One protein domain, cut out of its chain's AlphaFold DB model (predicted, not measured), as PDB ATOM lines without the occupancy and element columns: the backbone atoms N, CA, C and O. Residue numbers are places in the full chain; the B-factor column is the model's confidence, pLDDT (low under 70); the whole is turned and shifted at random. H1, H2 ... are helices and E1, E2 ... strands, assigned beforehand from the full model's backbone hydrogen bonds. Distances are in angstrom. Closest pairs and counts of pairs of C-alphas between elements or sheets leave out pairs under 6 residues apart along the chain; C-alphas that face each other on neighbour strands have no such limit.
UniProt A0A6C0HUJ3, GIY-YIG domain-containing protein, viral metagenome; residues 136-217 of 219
ATOM      1  N   GLU A 136     213.315 178.676 161.736       72.56
ATOM      2  CA  GLU A 136     212.398 179.489 160.944       72.56
ATOM      3  C   GLU A 136     213.108 180.270 159.821       72.56
ATOM      4  O   GLU A 136     212.649 180.275 158.678       72.56
ATOM      5  N   SER A 137     214.257 180.892 160.109       70.56
ATOM      6  CA  SER A 137     215.066 181.591 159.104       70.56
ATOM      7  C   SER A 137     215.600 180.623 158.042       70.56
ATOM      8  O   SER A 137     215.480 180.911 156.848       70.56
ATOM      9  N   LYS A 138     216.098 179.446 158.449       73.25
ATOM     10  CA  LYS A 138     216.535 178.380 157.526       73.25
ATOM     11  C   LYS A 138     215.382 177.901 156.647       73.25
ATOM     12  O   LYS A 138     215.543 177.777 155.433       73.25
ATOM     13  N   LYS A 139     214.200 177.688 157.238       76.00
ATOM     14  CA  LYS A 139     212.991 177.272 156.519       76.00
ATOM     15  C   LYS A 139     212.561 178.323 155.502       76.00
ATOM     16  O   LYS A 139     212.272 177.969 154.366       76.00
ATOM     17  N   ARG A 140     212.584 179.609 155.857       78.94
ATOM     18  CA  ARG A 140     212.220 180.708 154.948       78.94
ATOM     19  C   ARG A 140     213.134 180.776 153.726       78.94
ATOM     20  O   ARG A 140     212.639 180.880 152.606       78.94
ATOM     21  N   VAL A 141     214.449 180.669 153.936       78.88
ATOM     22  CA  VAL A 141     215.436 180.627 152.844       78.88
ATOM     23  C   VAL A 141     215.222 179.388 151.976       78.88
ATOM     24  O   VAL A 141     215.137 179.513 150.757       78.88
ATOM     25  N   SER A 142     215.048 178.214 152.595       78.19
ATOM     26  CA  SER A 142     214.754 176.961 151.889       78.19
ATOM     27  C   SER A 142     213.515 177.087 150.994       78.19
ATOM     28  O   SER A 142     213.578 176.789 149.804       78.19
ATOM     29  N   THR A 143     212.410 177.626 151.520       80.12
ATOM     30  CA  THR A 143     211.173 177.849 150.758       80.12
ATOM     31  C   THR A 143     211.369 178.813 149.589       80.12
ATOM     32  O   THR A 143     210.857 178.560 148.501       80.12
ATOM     33  N   GLY A 144     212.122 179.900 149.783       79.88
ATOM     34  CA  GLY A 144     212.432 180.843 148.706       79.88
ATOM     35  C   GLY A 144     213.232 180.196 147.573       79.88
ATOM     36  O   GLY A 144     212.891 180.356 146.401       79.88
ATOM     37  N   VAL A 145     214.250 179.405 147.923       80.56
ATOM     38  CA  VAL A 145     215.063 178.651 146.959       80.56
ATOM     39  C   VAL A 145     214.214 177.622 146.211       80.56
ATOM     40  O   VAL A 145     214.316 177.529 144.989       80.56
ATOM     41  N   MET A 146     213.343 176.886 146.910       79.38
ATOM     42  CA  MET A 146     212.439 175.919 146.278       79.38
ATOM     43  C   MET A 146     211.557 176.577 145.217       79.38
ATOM     44  O   MET A 146     211.559 176.107 144.083       79.38
ATOM     45  N   ARG A 147     210.895 177.695 145.544       81.81
ATOM     46  CA  ARG A 147     210.043 178.436 144.595       81.81
ATOM     47  C   ARG A 147     210.806 178.891 143.355       81.81
ATOM     48  O   ARG A 147     210.359 178.665 142.239       81.81
ATOM     49  N   TYR A 148     211.998 179.459 143.535       79.81
ATOM     50  CA  TYR A 148     212.837 179.871 142.404       79.81
ATOM     51  C   TYR A 148     213.147 178.702 141.453       79.81
ATOM     52  O   TYR A 148     213.139 178.854 140.230       79.81
ATOM     53  N   PHE A 149     213.421 177.516 142.004       83.75
ATOM     54  CA  PHE A 149     213.683 176.326 141.201       83.75
ATOM     55  C   PHE A 149     212.416 175.660 140.653       83.75
ATOM     56  O   PHE A 149     212.530 174.939 139.664       83.75
ATOM     57  N   GLU A 150     211.236 175.877 141.235       85.19
ATOM     58  CA  GLU A 150     209.959 175.406 140.682       85.19
ATOM     59  C   GLU A 150     209.694 176.027 139.309       85.19
ATOM     60  O   GLU A 150     209.518 175.284 138.344       85.19
ATOM     61  N   ASP A 151     209.805 177.351 139.180       84.56
ATOM     62  CA  ASP A 151     209.606 178.047 137.901       84.56
ATOM     63  C   ASP A 151     210.610 177.572 136.842       84.56
ATOM     64  O   ASP A 151     210.266 177.282 135.697       84.56
ATOM     65  N   LYS A 152     211.879 177.403 137.239       88.56
ATOM     66  CA  LYS A 152     212.930 176.887 136.348       88.56
ATOM     67  C   LYS A 152     212.686 175.439 135.922       88.56
ATOM     68  O   LYS A 152     213.081 175.066 134.815       88.56
ATOM     69  N   LYS A 153     212.085 174.608 136.782       90.19
ATOM     70  CA  LYS A 153     211.691 173.235 136.432       90.19
ATOM     71  C   LYS A 153     210.519 173.251 135.458       90.19
ATOM     72  O   LYS A 153     210.604 172.558 134.451       90.19
ATOM     73  N   ALA A 154     209.482 174.045 135.720       86.56
ATOM     74  CA  ALA A 154     208.336 174.180 134.825       86.56
ATOM     75  C   ALA A 154     208.786 174.614 133.421       86.56
ATOM     76  O   ALA A 154     208.511 173.920 132.447       86.56
ATOM     77  N   GLU A 155     209.612 175.659 133.332       90.12
ATOM     78  CA  GLU A 155     210.171 176.139 132.062       90.12
ATOM     79  C   GLU A 155     210.998 175.060 131.341       90.12
ATOM     80  O   GLU A 155     210.879 174.868 130.134       90.12
ATOM     81  N   ARG A 156     211.821 174.295 132.073       91.94
ATOM     82  CA  ARG A 156     212.629 173.210 131.490       91.94
ATOM     83  C   ARG A 156     211.761 172.099 130.894       91.94
ATOM     84  O   ARG A 156     212.149 171.506 129.885       91.94
ATOM     85  N   PHE A 157     210.625 171.797 131.516       93.31
ATOM     86  CA  PHE A 157     209.728 170.705 131.137       93.31
ATOM     87  C   PHE A 157     208.525 171.159 130.297       93.31
ATOM     88  O   PHE A 157     207.720 170.310 129.940       93.31
ATOM     89  N   LYS A 158     208.434 172.439 129.913       90.56
ATOM     90  CA  LYS A 158     207.273 173.008 129.204       90.56
ATOM     91  C   LYS A 158     206.869 172.276 127.915       90.56
ATOM     92  O   LYS A 158     205.689 172.204 127.609       90.56
ATOM     93  N   ASP A 159     207.837 171.712 127.186       91.06
ATOM     94  CA  ASP A 159     207.590 170.990 125.924       91.06
ATOM     95  C   ASP A 159     207.353 169.482 126.128       91.06
ATOM     96  O   ASP A 159     207.274 168.726 125.161       91.06
ATOM     97  N   ILE A 160     207.343 169.002 127.376       89.56
ATOM     98  CA  ILE A 160     207.067 167.599 127.686       89.56
ATOM     99  C   ILE A 160     205.575 167.456 127.949       89.56
ATOM    100  O   ILE A 160     205.052 168.019 128.904       89.56
ATOM    101  N   ILE A 161     204.931 166.625 127.135       85.44
ATOM    102  CA  ILE A 161     203.542 166.215 127.310       85.44
ATOM    103  C   ILE A 161     203.533 164.700 127.489       85.44
ATOM    104  O   ILE A 161     204.112 163.970 126.681       85.44
ATOM    105  N   LEU A 162     202.914 164.230 128.568       87.25
ATOM    106  CA  LEU A 162     202.747 162.808 128.850       87.25
ATOM    107  C   LEU A 162     201.319 162.371 128.524       87.25
ATOM    108  O   LEU A 162     200.356 163.065 128.848       87.25
ATOM    109  N   GLU A 163     201.179 161.187 127.931       87.31
ATOM    110  CA  GLU A 163     199.873 160.557 127.744       87.31
ATOM    111  C   GLU A 163     199.228 160.217 129.098       87.31
ATOM    112  O   GLU A 163     199.909 159.820 130.051       87.31
ATOM    113  N   ASN A 164     197.898 160.295 129.174       82.38
ATOM    114  CA  ASN A 164     197.158 160.036 130.415       82.38
ATOM    115  C   ASN A 164     197.423 158.645 131.004       82.38
ATOM    116  O   ASN A 164     197.630 158.508 132.215       82.38
ATOM    117  N   ASN A 165     197.531 157.636 130.140       84.00
ATOM    118  CA  ASN A 165     197.769 156.244 130.526       84.00
ATOM    119  C   ASN A 165     199.255 155.913 130.742       84.00
ATOM    120  O   ASN A 165     199.602 154.760 130.995       84.00
ATOM    121  N   CYS A 166     200.148 156.901 130.651       86.62
ATOM    122  CA  CYS A 166     201.573 156.680 130.840       86.62
ATOM    123  C   CYS A 166     201.889 156.274 132.292       86.62
ATOM    124  O   CYS A 166     201.451 156.926 133.253       86.62
ATOM    125  N   ASP A 167     202.692 155.215 132.443       90.06
ATOM    126  CA  ASP A 167     203.252 154.789 133.725       90.06
ATOM    127  C   ASP A 167     204.385 155.729 134.150       90.06
ATOM    128  O   ASP A 167     205.540 155.602 133.735       90.06
ATOM    129  N   ILE A 168     204.032 156.677 135.015       89.69
ATOM    130  CA  ILE A 168     204.935 157.710 135.519       89.69
ATOM    131  C   ILE A 168     206.097 157.152 136.350       89.69
ATOM    132  O   ILE A 168     207.122 157.821 136.475       89.69
ATOM    133  N   ASN A 169     205.976 155.939 136.907       90.06
ATOM    134  CA  ASN A 169     207.015 155.368 137.769       90.06
ATOM    135  C   ASN A 169     208.319 155.120 137.007       90.06
ATOM    136  O   ASN A 169     209.391 155.170 137.605       90.06
ATOM    137  N   LYS A 170     208.238 154.933 135.683       93.19
ATOM    138  CA  LYS A 170     209.400 154.748 134.802       93.19
ATOM    139  C   LYS A 170     210.344 155.947 134.789       93.19
ATOM    140  O   LYS A 170     211.518 155.783 134.475       93.19
ATOM    141  N   PHE A 171     209.841 157.131 135.129       94.75
ATOM    142  CA  PHE A 171     210.620 158.365 135.114       94.75
ATOM    143  C   PHE A 171     211.177 158.741 136.483       94.75
ATOM    144  O   PHE A 171     211.933 159.704 136.560       94.75
ATOM    145  N   ILE A 172     210.795 158.042 137.559       96.06
ATOM    146  CA  ILE A 172     211.149 158.396 138.937       96.06
ATOM    147  C   ILE A 172     212.339 157.555 139.396       96.06
ATOM    148  O   ILE A 172     212.287 156.327 139.421       96.06
ATOM    149  N   HIS A 173     213.398 158.220 139.848       96.19
ATOM    150  CA  HIS A 173     214.645 157.578 140.245       96.19
ATOM    151  C   HIS A 173     215.130 158.068 141.617       96.19
ATOM    152  O   HIS A 173     214.875 159.217 141.991       96.19
ATOM    153  N   PRO A 174     215.839 157.228 142.396       95.94
ATOM    154  CA  PRO A 174     216.329 157.608 143.715       95.94
ATOM    155  C   PRO A 174     217.466 158.630 143.616       95.94
ATOM    156  O   PRO A 174     218.461 158.406 142.925       95.94
ATOM    157  N   LEU A 175     217.353 159.731 144.356       94.06
ATOM    158  CA  LEU A 175     218.411 160.725 144.496       94.06
ATOM    159  C   LEU A 175     219.265 160.376 145.721       94.06
ATOM    160  O   LEU A 175     218.766 160.359 146.850       94.06
ATOM    161  N   LYS A 176     220.541 160.062 145.488       93.44
ATOM    162  CA  LYS A 176     221.469 159.587 146.521       93.44
ATOM    163  C   LYS A 176     222.658 160.524 146.683       93.44
ATOM    164  O   LYS A 176     223.159 161.067 145.701       93.44
ATOM    165  N   ARG A 177     223.121 160.667 147.921       88.12
ATOM    166  CA  ARG A 177     224.369 161.338 148.292       88.12
ATOM    167  C   ARG A 177     225.084 160.451 149.300       88.12
ATOM    168  O   ARG A 177     224.454 159.985 150.243       88.12
ATOM    169  N   ASP A 178     226.360 160.171 149.056       90.12
ATOM    170  CA  ASP A 178     227.190 159.320 149.922       90.12
ATOM    171  C   ASP A 178     226.531 157.958 150.233       90.12
ATOM    172  O   ASP A 178     226.517 157.481 151.362       90.12
ATOM    173  N   GLY A 179     225.893 157.356 149.221       88.81
ATOM    174  CA  GLY A 179     225.182 156.072 149.333       88.81
ATOM    175  C   GLY A 179     223.765 156.150 149.920       88.81
ATOM    176  O   GLY A 179     222.957 155.258 149.653       88.81
ATOM    177  N   ASN A 180     223.412 157.233 150.615       90.56
ATOM    178  CA  ASN A 180     222.111 157.405 151.259       90.56
ATOM    179  C   ASN A 180     221.109 158.117 150.346       90.56
ATOM    180  O   ASN A 180     221.416 159.142 149.732       90.56
ATOM    181  N   GLN A 181     219.889 157.585 150.257       93.19
ATOM    182  CA  GLN A 181     218.812 158.230 149.512       93.19
ATOM    183  C   GLN A 181     218.214 159.376 150.332       93.19
ATOM    184  O   GLN A 181     217.742 159.162 151.443       93.19
ATOM    185  N   TYR A 182     218.199 160.577 149.757       92.06
ATOM    186  CA  TYR A 182     217.651 161.781 150.398       92.06
ATOM    187  C   TYR A 182     216.523 162.433 149.585       92.06
ATOM    188  O   TYR A 182     216.004 163.487 149.950       92.06
ATOM    189  N   GLY A 183     216.147 161.828 148.460       95.12
ATOM    190  CA  GLY A 183     215.069 162.320 147.621       95.12
ATOM    191  C   GLY A 183     214.850 161.467 146.382       95.12
ATOM    192  O   GLY A 183     215.280 160.311 146.293       95.12
ATOM    193  N   TRP A 184     214.207 162.086 145.404       96.25
ATOM    194  CA  TRP A 184     213.880 161.520 144.106       96.25
ATOM    195  C   TRP A 184     214.234 162.518 143.015       96.25
ATOM    196  O   TRP A 184     214.197 163.725 143.223       96.25
ATOM    197  N   TYR A 185     214.568 162.036 141.832       95.94
ATOM    198  CA  TYR A 185     214.628 162.876 140.648       95.94
ATOM    199  C   TYR A 185     213.794 162.254 139.546       95.94
ATOM    200  O   TYR A 185     213.588 161.041 139.521       95.94
ATOM    201  N   ILE A 186     213.324 163.100 138.638       95.56
ATOM    202  CA  ILE A 186     212.690 162.662 137.403       95.56
ATOM    203  C   ILE A 186     213.653 162.821 136.236       95.56
ATOM    204  O   ILE A 186     214.438 163.777 136.211       95.56
ATOM    205  N   LEU A 187     213.579 161.916 135.265       95.50
ATOM    206  CA  LEU A 187     214.350 161.991 134.027       95.50
ATOM    207  C   LEU A 187     213.465 161.638 132.828       95.50
ATOM    208  O   LEU A 187     213.009 160.508 132.700       95.50
ATOM    209  N   ILE A 188     213.241 162.606 131.935       93.81
ATOM    210  CA  ILE A 188     212.459 162.433 130.700       93.81
ATOM    211  C   ILE A 188     213.221 163.106 129.564       93.81
ATOM    212  O   ILE A 188     213.584 164.271 129.687       93.81
ATOM    213  N   ASN A 189     213.477 162.406 128.455       89.75
ATOM    214  CA  ASN A 189     214.146 162.971 127.271       89.75
ATOM    215  C   ASN A 189     215.428 163.760 127.609       89.75
ATOM    216  O   ASN A 189     215.639 164.871 127.128       89.75
ATOM    217  N   LYS A 190     216.275 163.201 128.490       90.44
ATOM    218  CA  LYS A 190     217.509 163.822 129.025       90.44
ATOM    219  C   LYS A 190     217.293 165.091 129.875       90.44
ATOM    220  O   LYS A 190     218.263 165.657 130.373       90.44
ATOM    221  N   LYS A 191     216.050 165.525 130.101       92.81
ATOM    222  CA  LYS A 191     215.691 166.604 131.029       92.81
ATOM    223  C   LYS A 191     215.511 166.021 132.433       92.81
ATOM    224  O   LYS A 191     214.733 165.092 132.634       92.81
ATOM    225  N   LYS A 192     216.245 166.575 133.401       94.62
ATOM    226  CA  LYS A 192     216.259 166.135 134.805       94.62
ATOM    227  C   LYS A 192     215.642 167.190 135.727       94.62
ATOM    228  O   LYS A 192     215.906 168.383 135.543       94.62
ATOM    229  N   ALA A 193     214.867 166.768 136.726       94.38
ATOM    230  CA  ALA A 193     214.430 167.622 137.833       94.38
ATOM    231  C   ALA A 193     214.481 166.883 139.175       94.38
ATOM    232  O   ALA A 193     213.982 165.769 139.299       94.38
ATOM    233  N   ASP A 194     215.056 167.543 140.179       94.06
ATOM    234  CA  ASP A 194     215.342 166.944 141.483       94.06
ATOM    235  C   ASP A 194     214.312 167.382 142.524       94.06
ATOM    236  O   ASP A 194     213.936 168.555 142.598       94.06
ATOM    237  N   PHE A 195     213.885 166.444 143.359       92.19
ATOM    238  CA  PHE A 195     212.916 166.615 144.432       92.19
ATOM    239  C   PHE A 195     213.500 166.015 145.708       92.19
ATOM    240  O   PHE A 195     213.640 164.803 145.847       92.19
ATOM    241  N   GLY A 196     213.882 166.868 146.648       89.12
ATOM    242  CA  GLY A 196     214.530 166.444 147.880       89.12
ATOM    243  C   GLY A 196     215.247 167.606 148.541       89.12
ATOM    244  O   GLY A 196     215.329 168.706 147.994       89.12
ATOM    245  N   GLY A 197     215.760 167.364 149.735       83.25
ATOM    246  CA  GLY A 197     216.448 168.375 150.519       83.25
ATOM    247  C   GLY A 197     216.673 167.886 151.937       83.25
ATOM    248  O   GLY A 197     216.024 166.947 152.383       83.25
ATOM    249  N   VAL A 198     217.578 168.546 152.658       77.75
ATOM    250  CA  VAL A 198     217.966 168.160 154.028       77.75
ATOM    251  C   VAL A 198     216.763 168.086 154.979       77.75
ATOM    252  O   VAL A 198     216.752 167.270 155.893       77.75
ATOM    253  N   HIS A 199     215.735 168.908 154.745       80.19
ATOM    254  CA  HIS A 199     214.527 168.983 155.571       80.19
ATOM    255  C   HIS A 199     213.266 168.449 154.875       80.19
ATOM    256  O   HIS A 199     212.167 168.745 155.330       80.19
ATOM    257  N   ILE A 200     213.406 167.716 153.765       84.19
ATOM    258  CA  ILE A 200     212.266 167.154 153.029       84.19
ATOM    259  C   ILE A 200     212.286 165.634 153.201       84.19
ATOM    260  O   ILE A 200     213.191 164.980 152.676       84.19
ATOM    261  N   PRO A 201     211.301 165.056 153.905       91.56
ATOM    262  CA  PRO A 201     211.162 163.615 154.035       91.56
ATOM    263  C   PRO A 201     211.109 162.877 152.687       91.56
ATOM    264  O   PRO A 201     210.659 163.395 151.657       91.56
ATOM    265  N   LEU A 202     211.554 161.618 152.679       92.38
ATOM    266  CA  LEU A 202     211.655 160.823 151.451       92.38
ATOM    267  C   LEU A 202     210.286 160.524 150.811       92.38
ATOM    268  O   LEU A 202     210.165 160.449 149.588       92.38
ATOM    269  N   ASN A 203     209.252 160.354 151.632       92.81
ATOM    270  CA  ASN A 203     207.869 160.193 151.187       92.81
ATOM    271  C   ASN A 203     207.322 161.493 150.575       92.81
ATOM    272  O   ASN A 203     206.743 161.454 149.491       92.81
ATOM    273  N   GLU A 204     207.555 162.641 151.215       92.38
ATOM    274  CA  GLU A 204     207.114 163.948 150.715       92.38
ATOM    275  C   GLU A 204     207.775 164.296 149.382       92.38
ATOM    276  O   GLU A 204     207.094 164.656 148.423       92.38
ATOM    277  N   SER A 205     209.092 164.108 149.274       93.25
ATOM    278  CA  SER A 205     209.809 164.321 148.012       93.25
ATOM    279  C   SER A 205     209.311 163.408 146.886       93.25
ATOM    280  O   SER A 205     209.247 163.841 145.733       93.25
ATOM    281  N   LYS A 206     208.880 162.176 147.200       94.69
ATOM    282  CA  LYS A 206     208.246 161.276 146.223       94.69
ATOM    283  C   LYS A 206     206.903 161.820 145.742       94.69
ATOM    284  O   LYS A 206     206.640 161.825 144.541       94.69
ATOM    285  N   ILE A 207     206.069 162.300 146.666       94.25
ATOM    286  CA  ILE A 207     204.770 162.915 146.353       94.25
ATOM    287  C   ILE A 207     204.966 164.144 145.459       94.25
ATOM    288  O   ILE A 207     204.239 164.304 144.481       94.25
ATOM    289  N   MET A 208     205.974 164.979 145.734       92.69
ATOM    290  CA  MET A 208     206.302 166.143 144.900       92.69
ATOM    291  C   MET A 208     206.672 165.740 143.466       92.69
ATOM    292  O   MET A 208     206.160 166.336 142.520       92.69
ATOM    293  N   ALA A 209     207.510 164.711 143.297       94.19
ATOM    294  CA  ALA A 209     207.885 164.202 141.978       94.19
ATOM    295  C   ALA A 209     206.669 163.661 141.201       94.19
ATOM    296  O   ALA A 209     206.488 163.990 140.030       94.19
ATOM    297  N   ILE A 210     205.799 162.890 141.864       94.12
ATOM    298  CA  ILE A 210     204.558 162.361 141.275       94.12
ATOM    299  C   ILE A 210     203.618 163.500 140.870       94.12
ATOM    300  O   ILE A 210     203.099 163.502 139.756       94.12
ATOM    301  N   LYS A 211     203.416 164.490 141.749       92.75
ATOM    302  CA  LYS A 211     202.566 165.653 141.470       92.75
ATOM    303  C   LYS A 211     203.077 166.436 140.262       92.75
ATOM    304  O   LYS A 211     202.275 166.826 139.421       92.75
ATOM    305  N   PHE A 212     204.393 166.625 140.157       92.69
ATOM    306  CA  PHE A 212     205.005 167.282 139.006       92.69
ATOM    307  C   PHE A 212     204.762 166.501 137.708       92.69
ATOM    308  O   PHE A 212     204.317 167.091 136.732       92.69
ATOM    309  N   LEU A 213     204.974 165.179 137.704       92.25
ATOM    310  CA  LEU A 213     204.726 164.331 136.528       92.25
ATOM    311  C   LEU A 213     203.252 164.315 136.111       92.25
ATOM    312  O   LEU A 213     202.958 164.380 134.923       92.25
ATOM    313  N   ASN A 214     202.329 164.274 137.072       90.25
ATOM    314  CA  ASN A 214     200.899 164.372 136.787       90.25
ATOM    315  C   ASN A 214     200.519 165.740 136.208       90.25
ATOM    316  O   ASN A 214     199.632 165.802 135.370       90.25
ATOM    317  N   GLY A 215     201.209 166.817 136.595       87.88
ATOM    318  CA  GLY A 215     201.035 168.139 135.985       87.88
ATOM    319  C   GLY A 215     201.514 168.233 134.530       87.88
ATOM    320  O   GLY A 215     201.139 169.175 133.844       87.88
ATOM    321  N   LEU A 216     202.318 167.273 134.056       87.75
ATOM    322  CA  LEU A 216     202.732 167.158 132.649       87.75
ATOM    323  C   LEU A 216     201.784 166.282 131.816       87.75
ATOM    324  O   LEU A 216     201.972 166.158 130.604       87.75
ATOM    325  N   LYS A 217     200.802 165.628 132.450       85.81
ATOM    326  CA  LYS A 217     199.758 164.897 131.731       85.81
ATOM    327  C   LYS A 217     198.765 165.898 131.160       85.81
ATOM    328  O   LYS A 217     198.310 166.797 131.865       85.81
TER     329      LYS A 217
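AT A GLANCE: This is residues 136 to 217 of the 219 residues of the protein "GIY-YIG domain-containing protein" of viral metagenome (UniProt A0A6C0HUJ3). A strongly twisted three-stranded sheet has H3 packed over E2 and E3, while long H1 runs along edge strand E3. The printed part has 82 residues, in order H1, H2, E1, E2, E3, H3; the sheet E1 - E2 - E3 is a meander, each strand the antiparallel neighbour of the one before. The class is mixed; the whole is compact, radius of gyration of the C-alphas 13.2 A, spans 40 by 28 by 19 A.

IN THESE COORDINATES: H1, residues 136 to 157, 31.2 A, begins at C-alpha (212.398, 179.489, 160.944). H2 is 168 to 171, E1 172 to 177. E2, 180 to 188, 23.3 A, bends by 65 degrees at 183. E3 is 191 to 196; H3, 202 to 215, ends at C-alpha (201.035, 168.139, 135.985).

HOW THE PARTS SIT: In hairpins E1-E2 and E2-E3, N 173 and O 185, and N 184 and O 195, are 2.8 A apart. H3's height over the sheet is 8.6 A; its closest C-alphas to E3 are Ser 205 and Gly 196, 5.2 A. H1's is 8.4 A, closest C-alphas Lys 153 and Ala 193, 6.4 A. H2 only grazes the sheet. Every O i to N i+4 pair is within hydrogen-bond range in H3, 17 of 18 in H1; H2 is too short.

THE WHOLE: The printed part has no cut or long link; no printed residue is under 70 in pLDDT.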